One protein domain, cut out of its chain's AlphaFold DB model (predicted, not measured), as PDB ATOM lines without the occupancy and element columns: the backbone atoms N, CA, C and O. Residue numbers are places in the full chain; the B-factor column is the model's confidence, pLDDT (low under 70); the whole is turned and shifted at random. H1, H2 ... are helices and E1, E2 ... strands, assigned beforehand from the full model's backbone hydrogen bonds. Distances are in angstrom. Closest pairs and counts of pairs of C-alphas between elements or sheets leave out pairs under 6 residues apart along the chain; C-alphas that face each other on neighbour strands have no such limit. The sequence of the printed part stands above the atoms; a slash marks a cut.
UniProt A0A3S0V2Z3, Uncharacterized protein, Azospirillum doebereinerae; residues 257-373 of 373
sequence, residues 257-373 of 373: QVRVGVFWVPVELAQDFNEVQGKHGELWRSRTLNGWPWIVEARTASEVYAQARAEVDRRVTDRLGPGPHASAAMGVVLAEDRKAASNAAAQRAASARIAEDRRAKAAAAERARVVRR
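This is residues 257 to 373 of the 373 residues of an uncharacterized protein of Azospirillum doebereinerae (UniProt A0A3S0V2Z3). The model has the outline of an L: a small four-stranded sheet, curled like part of a barrel, wraps round the helix H1 to make the short leg, and the very long helix H2 makes the other leg, starting at the end of H1 and sticking out as a free arm with residues 346 to 370. The hairpin of E2 and E3 reaches away from H2 at the opposite end of the sheet. The printed part has 117 residues, with four named strands and then two named helices, E1 E2 E3 E4 H1 H2; the sheet has the order E1, E2, E3, E4, all antiparallel, and the class is mixed, helices and strands. The whole is extended, with a radius of gyration of the C-alphas of 21.4 A, and flat, spanning 70 by 48 by 19 A.

Find C-alpha 257 at (42.441, -36.503, -52.436), where E1 begins; it runs 9.5 A through residues 257 to 260. E2, residues 263 to 276, runs 35.5 A and bends by 60 degrees at residue 273. E3, residues 279 to 289, comes back over 29.6 A, and E4, residues 292 to 298, covers 18.3 A. H1, residues 301 to 320, begins at C-alpha 301 (42.878, -47.927, -50.526) and is 28.4 A long. H2, residues 327 to 370, runs 63.4 A to C-alpha 370 at (64.986, -23.997, -5.959).

Begin with the strongly twisted sheet, a meander, each strand the antiparallel neighbour of the one before. In the hairpin of E1 and E2, N 258 and O 265 are 2.8 A apart. E2 is staggered, pairing with E1 over residues 263 to 266 and with E3 over 267 to 276; look there for N 272 and O 283, 2.8 A apart. In the hairpin of E3 and E4, N 284 and O 298 are 2.8 A apart. H1 is on one face of the sheet, two layers, and the sheet curls round its residues 301 to 313; the closest C-alphas of E1 and H1 are those of Val 260 and Arg 309, 5.8 A. H2 only grazes the sheet, with residues 327 to 345; its closest C-alpha to E4 is that of Ala 341, 6.0 A from that of Trp 292. H1 touches H2 with residues 316 to 319 alone, about perpendicular at 82 degrees; the closest C-alphas are those of Val 316 and Met 330, 6.4 A. In H1 and H2 every O i to N i+4 pair is within hydrogen-bond range.

The C-alphas farthest apart are those of Pro 324 and Arg 373, 71.8 A. Residues 346 to 373, which end at the chain's last residue, stand free; without them the body spans 48 by 30 by 19 A. The printed part has no cut and no long link. The mean pLDDT of the printed part is 78.9; look for values under 70 at residues 273 to 281 and 366 to 373, among others.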
ATOM      1  N   GLN A 257      43.779 -37.046 -52.232       92.06
ATOM      2  CA  GLN A 257      42.441 -36.503 -52.436       92.06
ATOM      3  C   GLN A 257      41.475 -37.581 -52.926       92.06
ATOM      4  O   GLN A 257      41.800 -38.389 -53.792       92.06
ATOM      5  N   VAL A 258      40.253 -37.553 -52.399       91.19
ATOM      6  CA  VAL A 258      39.132 -38.374 -52.858       91.19
ATOM      7  C   VAL A 258      38.185 -37.504 -53.659       91.19
ATOM      8  O   VAL A 258      37.789 -36.424 -53.219       91.19
ATOM      9  N   ARG A 259      37.788 -37.988 -54.834       89.31
ATOM     10  CA  ARG A 259      36.735 -37.350 -55.619       89.31
ATOM     11  C   ARG A 259      35.364 -37.715 -55.054       89.31
ATOM     12  O   ARG A 259      35.040 -38.906 -55.005       89.31
ATOM     13  N   VAL A 260      34.570 -36.710 -54.691       84.62
ATOM     14  CA  VAL A 260      33.157 -36.840 -54.296       84.62
ATOM     15  C   VAL A 260      32.337 -35.902 -55.185       84.62
ATOM     16  O   VAL A 260      32.478 -34.680 -55.116       84.62
ATOM     17  N   GLY A 261      31.564 -36.471 -56.113       82.75
ATOM     18  CA  GLY A 261      30.945 -35.715 -57.206       82.75
ATOM     19  C   GLY A 261      31.985 -34.971 -58.061       82.75
ATOM     20  O   GLY A 261      32.837 -35.581 -58.720       82.75
ATOM     21  N   VAL A 262      31.919 -33.638 -58.042       84.94
ATOM     22  CA  VAL A 262      32.867 -32.737 -58.730       84.94
ATOM     23  C   VAL A 262      33.969 -32.191 -57.812       84.94
ATOM     24  O   VAL A 262      34.859 -31.490 -58.286       84.94
ATOM     25  N   PHE A 263      33.936 -32.511 -56.515       86.94
ATOM     26  CA  PHE A 263      34.863 -31.969 -55.523       86.94
ATOM     27  C   PHE A 263      36.010 -32.923 -55.217       86.94
ATOM     28  O   PHE A 263      35.832 -34.140 -55.137       86.94
ATOM     29  N   TRP A 264      37.181 -32.338 -54.975       90.44
ATOM     30  CA  TRP A 264      38.349 -33.035 -54.454       90.44
ATOM     31  C   TRP A 264      38.485 -32.770 -52.957       90.44
ATOM     32  O   TRP A 264      38.686 -31.634 -52.509       90.44
ATOM     33  N   VAL A 265      38.348 -33.839 -52.180       90.62
ATOM     34  CA  VAL A 265      38.359 -33.806 -50.721       90.62
ATOM     35  C   VAL A 265      39.686 -34.377 -50.218       90.62
ATOM     36  O   VAL A 265      39.957 -35.552 -50.453       90.62
ATOM     37  N   PRO A 266      40.532 -33.580 -49.540       92.25
ATOM     38  CA  PRO A 266      41.788 -34.042 -48.974       92.25
ATOM     39  C   PRO A 266      41.571 -35.170 -47.973       92.25
ATOM     40  O   PRO A 266      40.678 -35.090 -47.130       92.25
ATOM     41  N   VAL A 267      42.426 -36.179 -48.028       92.56
ATOM     42  CA  VAL A 267      42.469 -37.274 -47.062       92.56
ATOM     43  C   VAL A 267      43.927 -37.576 -46.733       92.56
ATOM     44  O   VAL A 267      44.801 -37.518 -47.601       92.56
ATOM     45  N   GLU A 268      44.202 -37.868 -45.467       91.81
ATOM     46  CA  GLU A 268      45.523 -38.337 -45.040       91.81
ATOM     47  C   GLU A 268      45.478 -39.855 -44.915       91.81
ATOM     48  O   GLU A 268      44.663 -40.372 -44.150       91.81
ATOM     49  N   LEU A 269      46.324 -40.555 -45.675       90.56
ATOM     50  CA  LEU A 269      46.368 -42.015 -45.737       90.56
ATOM     51  C   LEU A 269      47.741 -42.559 -45.386       90.56
ATOM     52  O   LEU A 269      48.741 -42.075 -45.899       90.56
ATOM     53  N   ALA A 270      47.772 -43.608 -44.578       87.25
ATOM     54  CA  ALA A 270      48.951 -44.427 -44.347       87.25
ATOM     55  C   ALA A 270      48.690 -45.848 -44.846       87.25
ATOM     56  O   ALA A 270      47.575 -46.369 -44.725       87.25
ATOM     57  N   GLN A 271      49.733 -46.454 -45.402       83.12
ATOM     58  CA  GLN A 271      49.766 -47.872 -45.720       83.12
ATOM     59  C   GLN A 271      50.624 -48.566 -44.667       83.12
ATOM     60  O   GLN A 271      51.799 -48.243 -44.495       83.12
ATOM     61  N   ASP A 272      50.019 -49.523 -43.982       77.75
ATOM     62  CA  ASP A 272      50.671 -50.392 -43.021       77.75
ATOM     63  C   ASP A 272      50.661 -51.832 -43.538       77.75
ATOM     64  O   ASP A 272      49.868 -52.217 -44.400       77.75
ATOM     65  N   PHE A 273      51.510 -52.656 -42.936       68.94
ATOM     66  CA  PHE A 273      51.499 -54.099 -43.127       68.94
ATOM     67  C   PHE A 273      50.875 -54.752 -41.898       68.94
ATOM     68  O   PHE A 273      51.230 -54.420 -40.768       68.94
ATOM     69  N   ASN A 274      49.945 -55.677 -42.116       63.69
ATOM     70  CA  ASN A 274      49.364 -56.497 -41.064       63.69
ATOM     71  C   ASN A 274      49.514 -57.968 -41.447       63.69
ATOM     72  O   ASN A 274      49.165 -58.362 -42.560       63.69
ATOM     73  N   GLU A 275      50.015 -58.795 -40.539       55.66
ATOM     74  CA  GLU A 275      50.090 -60.229 -40.785       55.66
ATOM     75  C   GLU A 275      48.807 -60.895 -40.283       55.66
ATOM     76  O   GLU A 275      48.555 -61.015 -39.084       55.66
ATOM     77  N   VAL A 276      47.958 -61.318 -41.220       54.31
ATOM     78  CA  VAL A 276      46.745 -62.072 -40.902       54.31
ATOM     79  C   VAL A 276      46.983 -63.509 -41.345       54.31
ATOM     80  O   VAL A 276      47.020 -63.794 -42.538       54.31
ATOM     81  N   GLN A 277      47.141 -64.418 -40.378       47.34
ATOM     82  CA  GLN A 277      47.269 -65.867 -40.614       47.34
ATOM     83  C   GLN A 277      48.466 -66.267 -41.508       47.34
ATOM     84  O   GLN A 277      48.321 -67.100 -42.400       47.34
ATOM     85  N   GLY A 278      49.645 -65.672 -41.295       50.72
ATOM     86  CA  GLY A 278      50.860 -66.023 -42.049       50.72
ATOM     87  C   GLY A 278      50.911 -65.463 -43.476       50.72
ATOM     88  O   GLY A 278      51.748 -65.873 -44.276       50.72
ATOM     89  N   LYS A 279      49.997 -64.548 -43.824       50.53
ATOM     90  CA  LYS A 279      50.039 -63.773 -45.067       50.53
ATOM     91  C   LYS A 279      50.162 -62.293 -44.730       50.53
ATOM     92  O   LYS A 279      49.358 -61.760 -43.960       50.53
ATOM     93  N   HIS A 280      51.149 -61.627 -45.328       57.56
ATOM     94  CA  HIS A 280      51.255 -60.173 -45.295       57.56
ATOM     95  C   HIS A 280      50.071 -59.579 -46.063       57.56
ATOM     96  O   HIS A 280      49.966 -59.725 -47.280       57.56
ATOM     97  N   GLY A 281      49.145 -58.964 -45.335       66.50
ATOM     98  CA  GLY A 281      48.056 -58.178 -45.889       66.50
ATOM     99  C   GLY A 281      48.374 -56.696 -45.764       66.50
ATOM    100  O   GLY A 281      48.899 -56.242 -44.746       66.50
ATOM    101  N   GLU A 282      48.033 -55.930 -46.793       78.12
ATOM    102  CA  GLU A 282      48.040 -54.478 -46.685       78.12
ATOM    103  C   GLU A 282      46.904 -54.014 -45.770       78.12
ATOM    104  O   GLU A 282      45.798 -54.565 -45.767       78.12
ATOM    105  N   LEU A 283      47.182 -52.978 -44.989       84.31
ATOM    106  CA  LEU A 283      46.197 -52.281 -44.188       84.31
ATOM    107  C   LEU A 283      46.286 -50.793 -44.497       84.31
ATOM    108  O   LEU A 283      47.308 -50.152 -44.273       84.31
ATOM    109  N   TRP A 284      45.189 -50.234 -44.979       87.31
ATOM    110  CA  TRP A 284      45.082 -48.827 -45.322       87.31
ATOM    111  C   TRP A 284      44.344 -48.093 -44.219       87.31
ATOM    112  O   TRP A 284      43.270 -48.525 -43.792       87.31
ATOM    113  N   ARG A 285      44.909 -46.983 -43.744       88.38
ATOM    114  CA  ARG A 285      44.350 -46.223 -42.623       88.38
ATOM    115  C   ARG A 285      44.251 -44.749 -42.951       88.38
ATOM    116  O   ARG A 285      45.127 -44.205 -43.617       88.38
ATOM    117  N   SER A 286      43.210 -44.099 -42.444       90.50
ATOM    118  CA  SER A 286      43.102 -42.642 -42.457       90.50
ATOM    119  C   SER A 286      43.029 -42.082 -41.049       90.50
ATOM    120  O   SER A 286      42.591 -42.768 -40.127       90.50
ATOM    121  N   ARG A 287      43.451 -40.825 -40.908       88.19
ATOM    122  CA  ARG A 287      43.304 -40.045 -39.673       88.19
ATOM    123  C   ARG A 287      42.497 -38.761 -39.848       88.19
ATOM    124  O   ARG A 287      41.941 -38.256 -38.873       88.19
ATOM    125  N   THR A 288      42.421 -38.226 -41.070       89.75
ATOM    126  CA  THR A 288      41.633 -37.024 -41.354       89.75
ATOM    127  C   THR A 288      41.004 -37.049 -42.734       89.75
ATOM    128  O   THR A 288      41.648 -37.468 -43.699       89.75
ATOM    129  N   LEU A 289      39.810 -36.468 -42.835       92.06
ATOM    130  CA  LEU A 289      39.060 -36.255 -44.070       92.06
ATOM    131  C   LEU A 289      38.605 -34.800 -44.133       92.06
ATOM    132  O   LEU A 289      37.983 -34.312 -43.200       92.06
ATOM    133  N   ASN A 290      38.961 -34.079 -45.193       91.38
ATOM    134  CA  ASN A 290      38.721 -32.639 -45.345       91.38
ATOM    135  C   ASN A 290      39.195 -31.770 -44.151       91.38
ATOM    136  O   ASN A 290      38.652 -30.696 -43.904       91.38
ATOM    137  N   GLY A 291      40.197 -32.235 -43.396       84.06
ATOM    138  CA  GLY A 291      40.667 -31.598 -42.157       84.06
ATOM    139  C   GLY A 291      39.887 -31.988 -40.893       84.06
ATOM    140  O   GLY A 291      40.297 -31.626 -39.791       84.06
ATOM    141  N   TRP A 292      38.798 -32.747 -41.014       87.38
ATOM    142  CA  TRP A 292      38.090 -33.330 -39.876       87.38
ATOM    143  C   TRP A 292      38.843 -34.544 -39.338       87.38
ATOM    144  O   TRP A 292      39.376 -35.310 -40.144       87.38
ATOM    145  N   PRO A 293      38.822 -34.793 -38.017       87.25
ATOM    146  CA  PRO A 293      39.203 -36.089 -37.483       87.25
ATOM    147  C   PRO A 293      38.323 -37.191 -38.069       87.25
ATOM    148  O   PRO A 293      37.093 -37.129 -37.984       87.25
ATOM    149  N   TRP A 294      38.960 -38.177 -38.690       90.69
ATOM    150  CA  TRP A 294      38.283 -39.311 -39.303       90.69
ATOM    151  C   TRP A 294      39.228 -40.507 -39.321       90.69
ATOM    152  O   TRP A 294      40.124 -40.595 -40.161       90.69
ATOM    153  N   ILE A 295      39.050 -41.391 -38.339       89.88
ATOM    154  CA  ILE A 295      39.904 -42.557 -38.131       89.88
ATOM    155  C   ILE A 295      39.199 -43.777 -38.702       89.88
ATOM    156  O   ILE A 295      38.134 -44.165 -38.222       89.88
ATOM    157  N   VAL A 296      39.800 -44.382 -39.720       89.50
ATOM    158  CA  VAL A 296      39.260 -45.571 -40.383       89.50
ATOM    159  C   VAL A 296      40.385 -46.509 -40.791       89.50
ATOM    160  O   VAL A 296      41.495 -46.062 -41.080       89.50
ATOM    161  N   GLU A 297      40.089 -47.805 -40.843       88.88
ATOM    162  CA  GLU A 297      40.975 -48.822 -41.403       88.88
ATOM    163  C   GLU A 297      40.225 -49.668 -42.433       88.88
ATOM    164  O   GLU A 297      39.072 -50.055 -42.219       88.88
ATOM    165  N   ALA A 298      40.897 -50.017 -43.522       88.19
ATOM    166  CA  ALA A 298      40.379 -50.908 -44.548       88.19
ATOM    167  C   ALA A 298      41.494 -51.785 -45.130       88.19
ATOM    168  O   ALA A 298      42.678 -51.518 -44.929       88.19
ATOM    169  N   ARG A 299      41.131 -52.851 -45.846       86.06
ATOM    170  CA  ARG A 299      42.123 -53.761 -46.450       86.06
ATOM    171  C   ARG A 299      42.722 -53.188 -47.729       86.06
ATOM    172  O   ARG A 299      43.796 -53.601 -48.141       86.06
ATOM    173  N   THR A 300      42.031 -52.241 -48.359       88.62
ATOM    174  CA  THR A 300      42.468 -51.617 -49.611       88.62
ATOM    175  C   THR A 300      42.262 -50.106 -49.578       88.62
ATOM    176  O   THR A 300      41.346 -49.603 -48.922       88.62
ATOM    177  N   ALA A 301      43.069 -49.366 -50.343       88.06
ATOM    178  CA  ALA A 301      42.878 -47.927 -50.526       88.06
ATOM    179  C   ALA A 301      41.483 -47.600 -51.090       88.06
ATOM    180  O   ALA A 301      40.841 -46.643 -50.661       88.06
ATOM    181  N   SER A 302      40.983 -48.431 -52.011       90.62
ATOM    182  CA  SER A 302      39.656 -48.286 -52.617       90.62
ATOM    183  C   SER A 302      38.528 -48.358 -51.588       90.62
ATOM    184  O   SER A 302      37.589 -47.566 -51.661       90.62
ATOM    185  N   GLU A 303      38.628 -49.256 -50.606       92.38
ATOM    186  CA  GLU A 303      37.668 -49.324 -49.499       92.38
ATOM    187  C   GLU A 303      37.715 -48.059 -48.634       92.38
ATOM    188  O   GLU A 303      36.660 -47.553 -48.251       92.38
ATOM    189  N   VAL A 304      38.906 -47.510 -48.359       91.62
ATOM    190  CA  VAL A 304      39.013 -46.235 -47.628       91.62
ATOM    191  C   VAL A 304      38.377 -45.103 -48.432       91.62
ATOM    192  O   VAL A 304      37.627 -44.305 -47.880       91.62
ATOM    193  N   TYR A 305      38.600 -45.042 -49.745       93.44
ATOM    194  CA  TYR A 305      37.987 -44.025 -50.601       93.44
ATOM    195  C   TYR A 305      36.463 -44.148 -50.692       93.44
ATOM    196  O   TYR A 305      35.773 -43.129 -50.702       93.44
ATOM    197  N   ALA A 306      35.926 -45.368 -50.724       93.25
ATOM    198  CA  ALA A 306      34.484 -45.594 -50.675       93.25
ATOM    199  C   ALA A 306      33.890 -45.110 -49.343       93.25
ATOM    200  O   ALA A 306      32.894 -44.385 -49.340       93.25
ATOM    201  N   GLN A 307      34.543 -45.428 -48.222       94.44
ATOM    202  CA  GLN A 307      34.132 -44.954 -46.899       94.44
ATOM    203  C   GLN A 307      34.261 -43.430 -46.765       94.44
ATOM    204  O   GLN A 307      33.395 -42.796 -46.170       94.44
ATOM    205  N   ALA A 308      35.288 -42.821 -47.366       93.06
ATOM    206  CA  ALA A 308      35.466 -41.371 -47.387       93.06
ATOM    207  C   ALA A 308      34.326 -40.669 -48.137       93.06
ATOM    208  O   ALA A 308      33.822 -39.651 -47.672       93.06
ATOM    209  N   ARG A 309      33.895 -41.217 -49.282       92.94
ATOM    210  CA  ARG A 309      32.735 -40.701 -50.027       92.94
ATOM    211  C   ARG A 309      31.469 -40.765 -49.180       92.94
ATOM    212  O   ARG A 309      30.821 -39.743 -49.007       92.94
ATOM    213  N   ALA A 310      31.191 -41.928 -48.592       92.25
ATOM    214  CA  ALA A 310      30.017 -42.120 -47.747       92.25
ATOM    215  C   ALA A 310      30.007 -41.169 -46.537       92.25
ATOM    216  O   ALA A 310      28.967 -40.605 -46.214       92.25
ATOM    217  N   GLU A 311      31.155 -40.948 -45.890       93.44
ATOM    218  CA  GLU A 311      31.254 -40.015 -44.762       93.44
ATOM    219  C   GLU A 311      31.078 -38.552 -45.193       93.44
ATOM    220  O   GLU A 311      30.437 -37.780 -44.479       93.44
ATOM    221  N   VAL A 312      31.621 -38.157 -46.350       91.06
ATOM    222  CA  VAL A 312      31.384 -36.817 -46.911       91.06
ATOM    223  C   VAL A 312      29.902 -36.623 -47.203       91.06
ATOM    224  O   VAL A 312      29.336 -35.627 -46.756       91.06
ATOM    225  N   ASP A 313      29.278 -37.569 -47.901       88.06
ATOM    226  CA  ASP A 313      27.860 -37.495 -48.249       88.06
ATOM    227  C   ASP A 313      27.003 -37.418 -46.982       88.06
ATOM    228  O   ASP A 313      26.171 -36.522 -46.860       88.06
ATOM    229  N   ARG A 314      27.290 -38.261 -45.979       89.88
ATOM    230  CA  ARG A 314      26.623 -38.234 -44.672       89.88
ATOM    231  C   ARG A 314      26.704 -36.852 -44.021       89.88
ATOM    232  O   ARG A 314      25.684 -36.322 -43.604       89.88
ATOM    233  N   ARG A 315      27.890 -36.237 -43.960       89.31
ATOM    234  CA  ARG A 315      28.070 -34.903 -43.351       89.31
ATOM    235  C   ARG A 315      27.377 -33.787 -44.124       89.31
ATOM    236  O   ARG A 315      26.851 -32.857 -43.516       89.31
ATOM    237  N   VAL A 316      27.393 -33.861 -45.453       88.06
ATOM    238  CA  VAL A 316      26.688 -32.899 -46.308       88.06
ATOM    239  C   VAL A 316      25.182 -33.020 -46.079       88.06
ATOM    240  O   VAL A 316      24.525 -32.005 -45.851       88.06
ATOM    241  N   THR A 317      24.660 -34.244 -46.044       87.00
ATOM    242  CA  THR A 317      23.257 -34.536 -45.735       87.00
ATOM    243  C   THR A 317      22.868 -34.104 -44.319       87.00
ATOM    244  O   THR A 317      21.817 -33.494 -44.150       87.00
ATOM    245  N   ASP A 318      23.716 -34.314 -43.309       87.19
ATOM    246  CA  ASP A 318      23.459 -33.851 -41.935       87.19
ATOM    247  C   ASP A 318      23.279 -32.322 -41.862       87.19
ATOM    248  O   ASP A 318      22.524 -31.821 -41.030       87.19
ATOM    249  N   ARG A 319      23.967 -31.564 -42.728       85.44
ATOM    250  CA  ARG A 319      23.873 -30.097 -42.775       85.44
ATOM    251  C   ARG A 319      22.753 -29.564 -43.652       85.44
ATOM    252  O   ARG A 319      22.157 -28.546 -43.314       85.44
ATOM    253  N   LEU A 320      22.534 -30.186 -44.804       85.94
ATOM    254  CA  LEU A 320      21.625 -29.682 -45.834       85.94
ATOM    255  C   LEU A 320      20.270 -30.408 -45.847       85.94
ATOM    256  O   LEU A 320      19.390 -30.024 -46.615       85.94
ATOM    257  N   GLY A 321      20.091 -31.429 -45.005       82.62
ATOM    258  CA  GLY A 321      18.922 -32.305 -44.984       82.62
ATOM    259  C   GLY A 321      19.012 -33.451 -46.003       82.62
ATOM    260  O   GLY A 321      19.940 -33.508 -46.801       82.62
ATOM    261  N   PRO A 322      18.069 -34.405 -46.002       77.75
ATOM    262  CA  PRO A 322      18.040 -35.484 -46.990       77.75
ATOM    263  C   PRO A 322      17.618 -34.973 -48.379       77.75
ATOM    264  O   PRO A 322      16.618 -34.269 -48.505       77.75
ATOM    265  N   GLY A 323      18.338 -35.367 -49.437       71.31
ATOM    266  CA  GLY A 323      17.938 -35.112 -50.828       71.31
ATOM    267  C   GLY A 323      19.108 -34.941 -51.807       71.31
ATOM    268  O   GLY A 323      20.269 -34.951 -51.401       71.31
ATOM    269  N   PRO A 324      18.830 -34.785 -53.115       67.44
ATOM    270  CA  PRO A 324      19.858 -34.469 -54.098       67.44
ATOM    271  C   PRO A 324      20.386 -33.047 -53.868       67.44
ATOM    272  O   PRO A 324      19.681 -32.058 -54.068       67.44
ATOM    273  N   HIS A 325      21.643 -32.938 -53.449       71.25
ATOM    274  CA  HIS A 325      22.289 -31.651 -53.216       71.25
ATOM    275  C   HIS A 325      22.840 -31.070 -54.516       71.25
ATOM    276  O   HIS A 325      23.592 -31.726 -55.237       71.25
ATOM    277  N   ALA A 326      22.518 -29.806 -54.798       73.19
ATOM    278  CA  ALA A 326      23.183 -29.074 -55.865       73.19
ATOM    279  C   ALA A 326      24.691 -29.004 -55.578       73.19
ATOM    280  O   ALA A 326      25.092 -28.670 -54.460       73.19
ATOM    281  N   SER A 327      25.527 -29.252 -56.595       77.44
ATOM    282  CA  SER A 327      26.989 -29.229 -56.458       77.44
ATOM    283  C   SER A 327      27.481 -27.951 -55.770       77.44
ATOM    284  O   SER A 327      28.342 -28.020 -54.904       77.44
ATOM    285  N   ALA A 328      26.884 -26.793 -56.065       78.25
ATOM    286  CA  ALA A 328      27.237 -25.531 -55.414       78.25
ATOM    287  C   ALA A 328      27.062 -25.562 -53.880       78.25
ATOM    288  O   ALA A 328      27.966 -25.141 -53.161       78.25
ATOM    289  N   ALA A 329      25.952 -26.107 -53.371       81.00
ATOM    290  CA  ALA A 329      25.674 -26.176 -51.934       81.00
ATOM    291  C   ALA A 329      26.643 -27.125 -51.211       81.00
ATOM    292  O   ALA A 329      27.186 -26.787 -50.161       81.00
ATOM    293  N   MET A 330      26.936 -28.277 -51.820       83.75
ATOM    294  CA  MET A 330      27.951 -29.209 -51.321       83.75
ATOM    295  C   MET A 330      29.345 -28.563 -51.284       83.75
ATOM    296  O   MET A 330      30.073 -28.711 -50.304       83.75
ATOM    297  N   GLY A 331      29.710 -27.810 -52.325       82.69
ATOM    298  CA  GLY A 331      30.986 -27.097 -52.393       82.69
ATOM    299  C   GLY A 331      31.156 -26.063 -51.285       82.69
ATOM    300  O   GLY A 331      32.225 -25.997 -50.677       82.69
ATOM    301  N   VAL A 332      30.097 -25.302 -50.984       85.94
ATOM    302  CA  VAL A 332      30.080 -24.342 -49.869       85.94
ATOM    303  C   VAL A 332      30.292 -25.064 -48.543       85.94
ATOM    304  O   VAL A 332      31.217 -24.708 -47.816       85.94
ATOM    305  N   VAL A 333      29.528 -26.130 -48.273       86.12
ATOM    306  CA  VAL A 333      29.667 -26.914 -47.034       86.12
ATOM    307  C   VAL A 333      31.095 -27.418 -46.863       86.12
ATOM    308  O   VAL A 333      31.698 -27.196 -45.817       86.12
ATOM    309  N   LEU A 334      31.672 -28.035 -47.898       87.44
ATOM    310  CA  LEU A 334      33.029 -28.579 -47.846       87.44
ATOM    311  C   LEU A 334      34.101 -27.504 -47.639       87.44
ATOM    312  O   LEU A 334      35.095 -27.759 -46.949       87.44
ATOM    313  N   ALA A 335      33.927 -26.323 -48.232       86.69
ATOM    314  CA  ALA A 335      34.849 -25.202 -48.079       86.69
ATOM    315  C   ALA A 335      34.758 -24.577 -46.680       86.69
ATOM    316  O   ALA A 335      35.790 -24.355 -46.038       86.69
ATOM    317  N   GLU A 336      33.543 -24.338 -46.185       87.94
ATOM    318  CA  GLU A 336      33.293 -23.844 -44.830       87.94
ATOM    319  C   GLU A 336      33.832 -24.808 -43.786       87.94
ATOM    320  O   GLU A 336      34.505 -24.394 -42.846       87.94
ATOM    321  N   ASP A 337      33.616 -26.100 -43.991       84.38
ATOM    322  CA  ASP A 337      34.107 -27.141 -43.108       84.38
ATOM    323  C   ASP A 337      35.622 -27.232 -43.077       84.38
ATOM    324  O   ASP A 337      36.210 -27.377 -42.003       84.38
ATOM    325  N   ARG A 338      36.271 -27.103 -44.234       83.44
ATOM    326  CA  ARG A 338      37.731 -27.050 -44.297       83.44
ATOM    327  C   ARG A 338      38.256 -25.819 -43.570       83.44
ATOM    328  O   ARG A 338      39.233 -25.915 -42.828       83.44
ATOM    329  N   LYS A 339      37.605 -24.667 -43.753       85.94
ATOM    330  CA  LYS A 339      37.961 -23.424 -43.061       85.94
ATOM    331  C   LYS A 339      37.754 -23.558 -41.553       85.94
ATOM    332  O   LYS A 339      38.637 -23.182 -40.792       85.94
ATOM    333  N   ALA A 340      36.643 -24.146 -41.116       82.25
ATOM    334  CA  ALA A 340      36.354 -24.402 -39.711       82.25
ATOM    335  C   ALA A 340      37.371 -25.371 -39.096       82.25
ATOM    336  O   ALA A 340      37.901 -25.097 -38.021       82.25
ATOM    337  N   ALA A 341      37.711 -26.455 -39.795       80.31
ATOM    338  CA  ALA A 341      38.732 -27.404 -39.366       80.31
ATOM    339  C   ALA A 341      40.119 -26.750 -39.264       80.31
ATOM    340  O   ALA A 341      40.817 -26.934 -38.266       80.31
ATOM    341  N   SER A 342      40.494 -25.938 -40.257       80.50
ATOM    342  CA  SER A 342      41.751 -25.186 -40.266       80.50
ATOM    343  C   SER A 342      41.810 -24.155 -39.137       80.50
ATOM    344  O   SER A 342      42.792 -24.121 -38.398       80.50
ATOM    345  N   ASN A 343      40.742 -23.382 -38.933       82.19
ATOM    346  CA  ASN A 343      40.633 -22.424 -37.834       82.19
ATOM    347  C   ASN A 343      40.704 -23.125 -36.478       82.19
ATOM    348  O   ASN A 343      41.422 -22.673 -35.591       82.19
ATOM    349  N   ALA A 344      40.015 -24.256 -36.324       75.44
ATOM    350  CA  ALA A 344      40.061 -25.037 -35.099       75.44
ATOM    351  C   ALA A 344      41.470 -25.597 -34.849       75.44
ATOM    352  O   ALA A 344      41.933 -25.569 -33.712       75.44
ATOM    353  N   ALA A 345      42.178 -26.054 -35.886       72.50
ATOM    354  CA  ALA A 345      43.572 -26.480 -35.776       72.50
ATOM    355  C   ALA A 345      44.502 -25.311 -35.397       72.50
ATOM    356  O   ALA A 345      45.338 -25.460 -34.507       72.50
ATOM    357  N   ALA A 346      44.322 -24.134 -36.000       74.56
ATOM    358  CA  ALA A 346      45.095 -22.932 -35.686       74.56
ATOM    359  C   ALA A 346      44.842 -22.440 -34.251       74.56
ATOM    360  O   ALA A 346      45.785 -22.149 -33.517       74.56
ATOM    361  N   GLN A 347      43.582 -22.410 -33.816       74.56
ATOM    362  CA  GLN A 347      43.197 -22.025 -32.458       74.56
ATOM    363  C   GLN A 347      43.723 -23.024 -31.420       74.56
ATOM    364  O   GLN A 347      44.180 -22.622 -30.346       74.56
ATOM    365  N   ARG A 348      43.731 -24.322 -31.750       66.75
ATOM    366  CA  ARG A 348      44.358 -25.368 -30.929       66.75
ATOM    367  C   ARG A 348      45.872 -25.191 -30.840       66.75
ATOM    368  O   ARG A 348      46.403 -25.220 -29.733       66.75
ATOM    369  N   ALA A 349      46.554 -24.928 -31.955       68.94
ATOM    370  CA  ALA A 349      47.994 -24.661 -31.970       68.94
ATOM    371  C   ALA A 349      48.354 -23.407 -31.153       68.94
ATOM    372  O   ALA A 349      49.308 -23.426 -30.377       68.94
ATOM    373  N   ALA A 350      47.560 -22.339 -31.262       71.44
ATOM    374  CA  ALA A 350      47.727 -21.134 -30.455       71.44
ATOM    375  C   ALA A 350      47.509 -21.411 -28.958       71.44
ATOM    376  O   ALA A 350      48.318 -20.999 -28.131       71.44
ATOM    377  N   SER A 351      46.464 -22.165 -28.604       66.06
ATOM    378  CA  SER A 351      46.181 -22.543 -27.213       66.06
ATOM    379  C   SER A 351      47.284 -23.425 -26.623       66.06
ATOM    380  O   SER A 351      47.669 -23.236 -25.469       66.06
ATOM    381  N   ALA A 352      47.834 -24.347 -27.418       62.62
ATOM    382  CA  ALA A 352      48.966 -25.181 -27.030       62.62
ATOM    383  C   ALA A 352      50.228 -24.342 -26.777       62.62
ATOM    384  O   ALA A 352      50.860 -24.526 -25.742       62.62
ATOM    385  N   ARG A 353      50.536 -23.368 -27.647       70.00
ATOM    386  CA  ARG A 353      51.652 -22.423 -27.445       70.00
ATOM    387  C   ARG A 353      51.475 -21.579 -26.187       70.00
ATOM    388  O   ARG A 353      52.401 -21.455 -25.403       70.00
ATOM    389  N   ILE A 354      50.273 -21.056 -25.935       72.06
ATOM    390  CA  ILE A 354      49.984 -20.291 -24.709       72.06
ATOM    391  C   ILE A 354      50.147 -21.173 -23.463       72.06
ATOM    392  O   ILE A 354      50.666 -20.718 -22.442       72.06
ATOM    393  N   ALA A 355      49.697 -22.428 -23.520       66.12
ATOM    394  CA  ALA A 355      49.878 -23.378 -22.428       66.12
ATOM    395  C   ALA A 355      51.363 -23.711 -22.210       66.12
ATOM    396  O   ALA A 355      51.804 -23.774 -21.065       66.12
ATOM    397  N   GLU A 356      52.129 -23.881 -23.286       67.69
ATOM    398  CA  GLU A 356      53.575 -24.105 -23.259       67.69
ATOM    399  C   GLU A 356      54.322 -22.901 -22.674       67.69
ATOM    400  O   GLU A 356      55.083 -23.078 -21.728       67.69
ATOM    401  N   ASP A 357      54.006 -21.676 -23.095       73.25
ATOM    402  CA  ASP A 357      54.583 -20.442 -22.545       73.25
ATOM    403  C   ASP A 357      54.265 -20.266 -21.056       73.25
ATOM    404  O   ASP A 357      55.129 -19.889 -20.258       73.25
ATOM    405  N   ARG A 358      53.022 -20.546 -20.642       72.06
ATOM    406  CA  ARG A 358      52.632 -20.505 -19.223       72.06
ATOM    407  C   ARG A 358      53.408 -21.532 -18.406       72.06
ATOM    408  O   ARG A 358      53.833 -21.222 -17.295       72.06
ATOM    409  N   ARG A 359      53.617 -22.731 -18.952       67.06
ATOM    410  CA  ARG A 359      54.399 -23.793 -18.306       67.06
ATOM    411  C   ARG A 359      55.884 -23.452 -18.257       67.06
ATOM    412  O   ARG A 359      56.482 -23.630 -17.206       67.06
ATOM    413  N   ALA A 360      56.455 -22.898 -19.323       66.50
ATOM    414  CA  ALA A 360      57.839 -22.434 -19.352       66.50
ATOM    415  C   ALA A 360      58.077 -21.345 -18.297       66.50
ATOM    416  O   ALA A 360      59.050 -21.406 -17.547       66.50
ATOM    417  N   LYS A 361      57.136 -20.401 -18.155       75.50
ATOM    418  CA  LYS A 361      57.161 -19.390 -17.087       75.50
ATOM    419  C   LYS A 361      57.041 -20.008 -15.691       75.50
ATOM    420  O   LYS A 361      57.771 -19.598 -14.796       75.50
ATOM    421  N   ALA A 362      56.165 -20.995 -15.503       68.00
ATOM    422  CA  ALA A 362      56.020 -21.696 -14.226       68.00
ATOM    423  C   ALA A 362      57.281 -22.497 -13.855       68.00
ATOM    424  O   ALA A 362      57.751 -22.404 -12.725       68.00
ATOM    425  N   ALA A 363      57.878 -23.211 -14.811       61.72
ATOM    426  CA  ALA A 363      59.129 -23.938 -14.623       61.72
ATOM    427  C   ALA A 363      60.299 -22.987 -14.327       61.72
ATOM    428  O   ALA A 363      61.103 -23.264 -13.442       61.72
ATOM    429  N   ALA A 364      60.377 -21.838 -15.005       68.12
ATOM    430  CA  ALA A 364      61.369 -20.807 -14.706       68.12
ATOM    431  C   ALA A 364      61.188 -20.219 -13.294       68.12
ATOM    432  O   ALA A 364      62.170 -20.020 -12.580       68.12
ATOM    433  N   ALA A 365      59.943 -19.985 -12.866       71.81
ATOM    434  CA  ALA A 365      59.638 -19.520 -11.516       71.81
ATOM    435  C   ALA A 365      60.008 -20.559 -10.444       71.81
ATOM    436  O   ALA A 365      60.534 -20.192  -9.393       71.81
ATOM    437  N   GLU A 366      59.785 -21.845 -10.713       61.47
ATOM    438  CA  GLU A 366      60.156 -22.923  -9.795       61.47
ATOM    439  C   GLU A 366      61.678 -23.118  -9.734       61.47
ATOM    440  O   GLU A 366      62.238 -23.199  -8.644       61.47
ATOM    441  N   ARG A 367      62.385 -23.045 -10.873       61.31
ATOM    442  CA  ARG A 367      63.861 -23.004 -10.909       61.31
ATOM    443  C   ARG A 367      64.414 -21.861 -10.056       61.31
ATOM    444  O   ARG A 367      65.336 -22.067  -9.273       61.31
ATOM    445  N   ALA A 368      63.822 -20.670 -10.155       63.12
ATOM    446  CA  ALA A 368      64.228 -19.521  -9.348       63.12
ATOM    447  C   ALA A 368      63.972 -19.714  -7.839       63.12
ATOM    448  O   ALA A 368      64.676 -19.120  -7.023       63.12
ATOM    449  N   ARG A 369      62.980 -20.528  -7.453       63.12
ATOM    450  CA  ARG A 369      62.729 -20.891  -6.048       63.12
ATOM    451  C   ARG A 369      63.720 -21.922  -5.530       63.12
ATOM    452  O   ARG A 369      64.199 -21.757  -4.415       63.12
ATOM    453  N   VAL A 370      64.030 -22.942  -6.328       51.81
ATOM    454  CA  VAL A 370      64.986 -23.997  -5.959       51.81
ATOM    455  C   VAL A 370      66.393 -23.428  -5.794       51.81
ATOM    456  O   VAL A 370      67.034 -23.740  -4.808       51.81
ATOM    457  N   VAL A 371      66.840 -22.524  -6.674       49.72
ATOM    458  CA  VAL A 371      68.167 -21.874  -6.572       49.72
ATOM    459  C   VAL A 371      68.290 -20.927  -5.362       49.72
ATOM    460  O   VAL A 371      69.397 -20.598  -4.947       49.72
ATOM    461  N   ARG A 372      67.168 -20.449  -4.803       46.53
ATOM    462  CA  ARG A 372      67.152 -19.583  -3.608       46.53
ATOM    463  C   ARG A 372      67.115 -20.348  -2.283       46.53
ATOM    464  O   ARG A 372      67.302 -19.713  -1.246       46.53
ATOM    465  N   ARG A 373      66.792 -21.640  -2.306       42.25
ATOM    466  CA  ARG A 373      66.915 -22.541  -1.156       42.25
ATOM    467  C   ARG A 373      68.306 -23.145  -1.148       42.25
ATOM    468  O   ARG A 373      68.782 -23.399  -0.024       42.25
TER     469      ARG A 373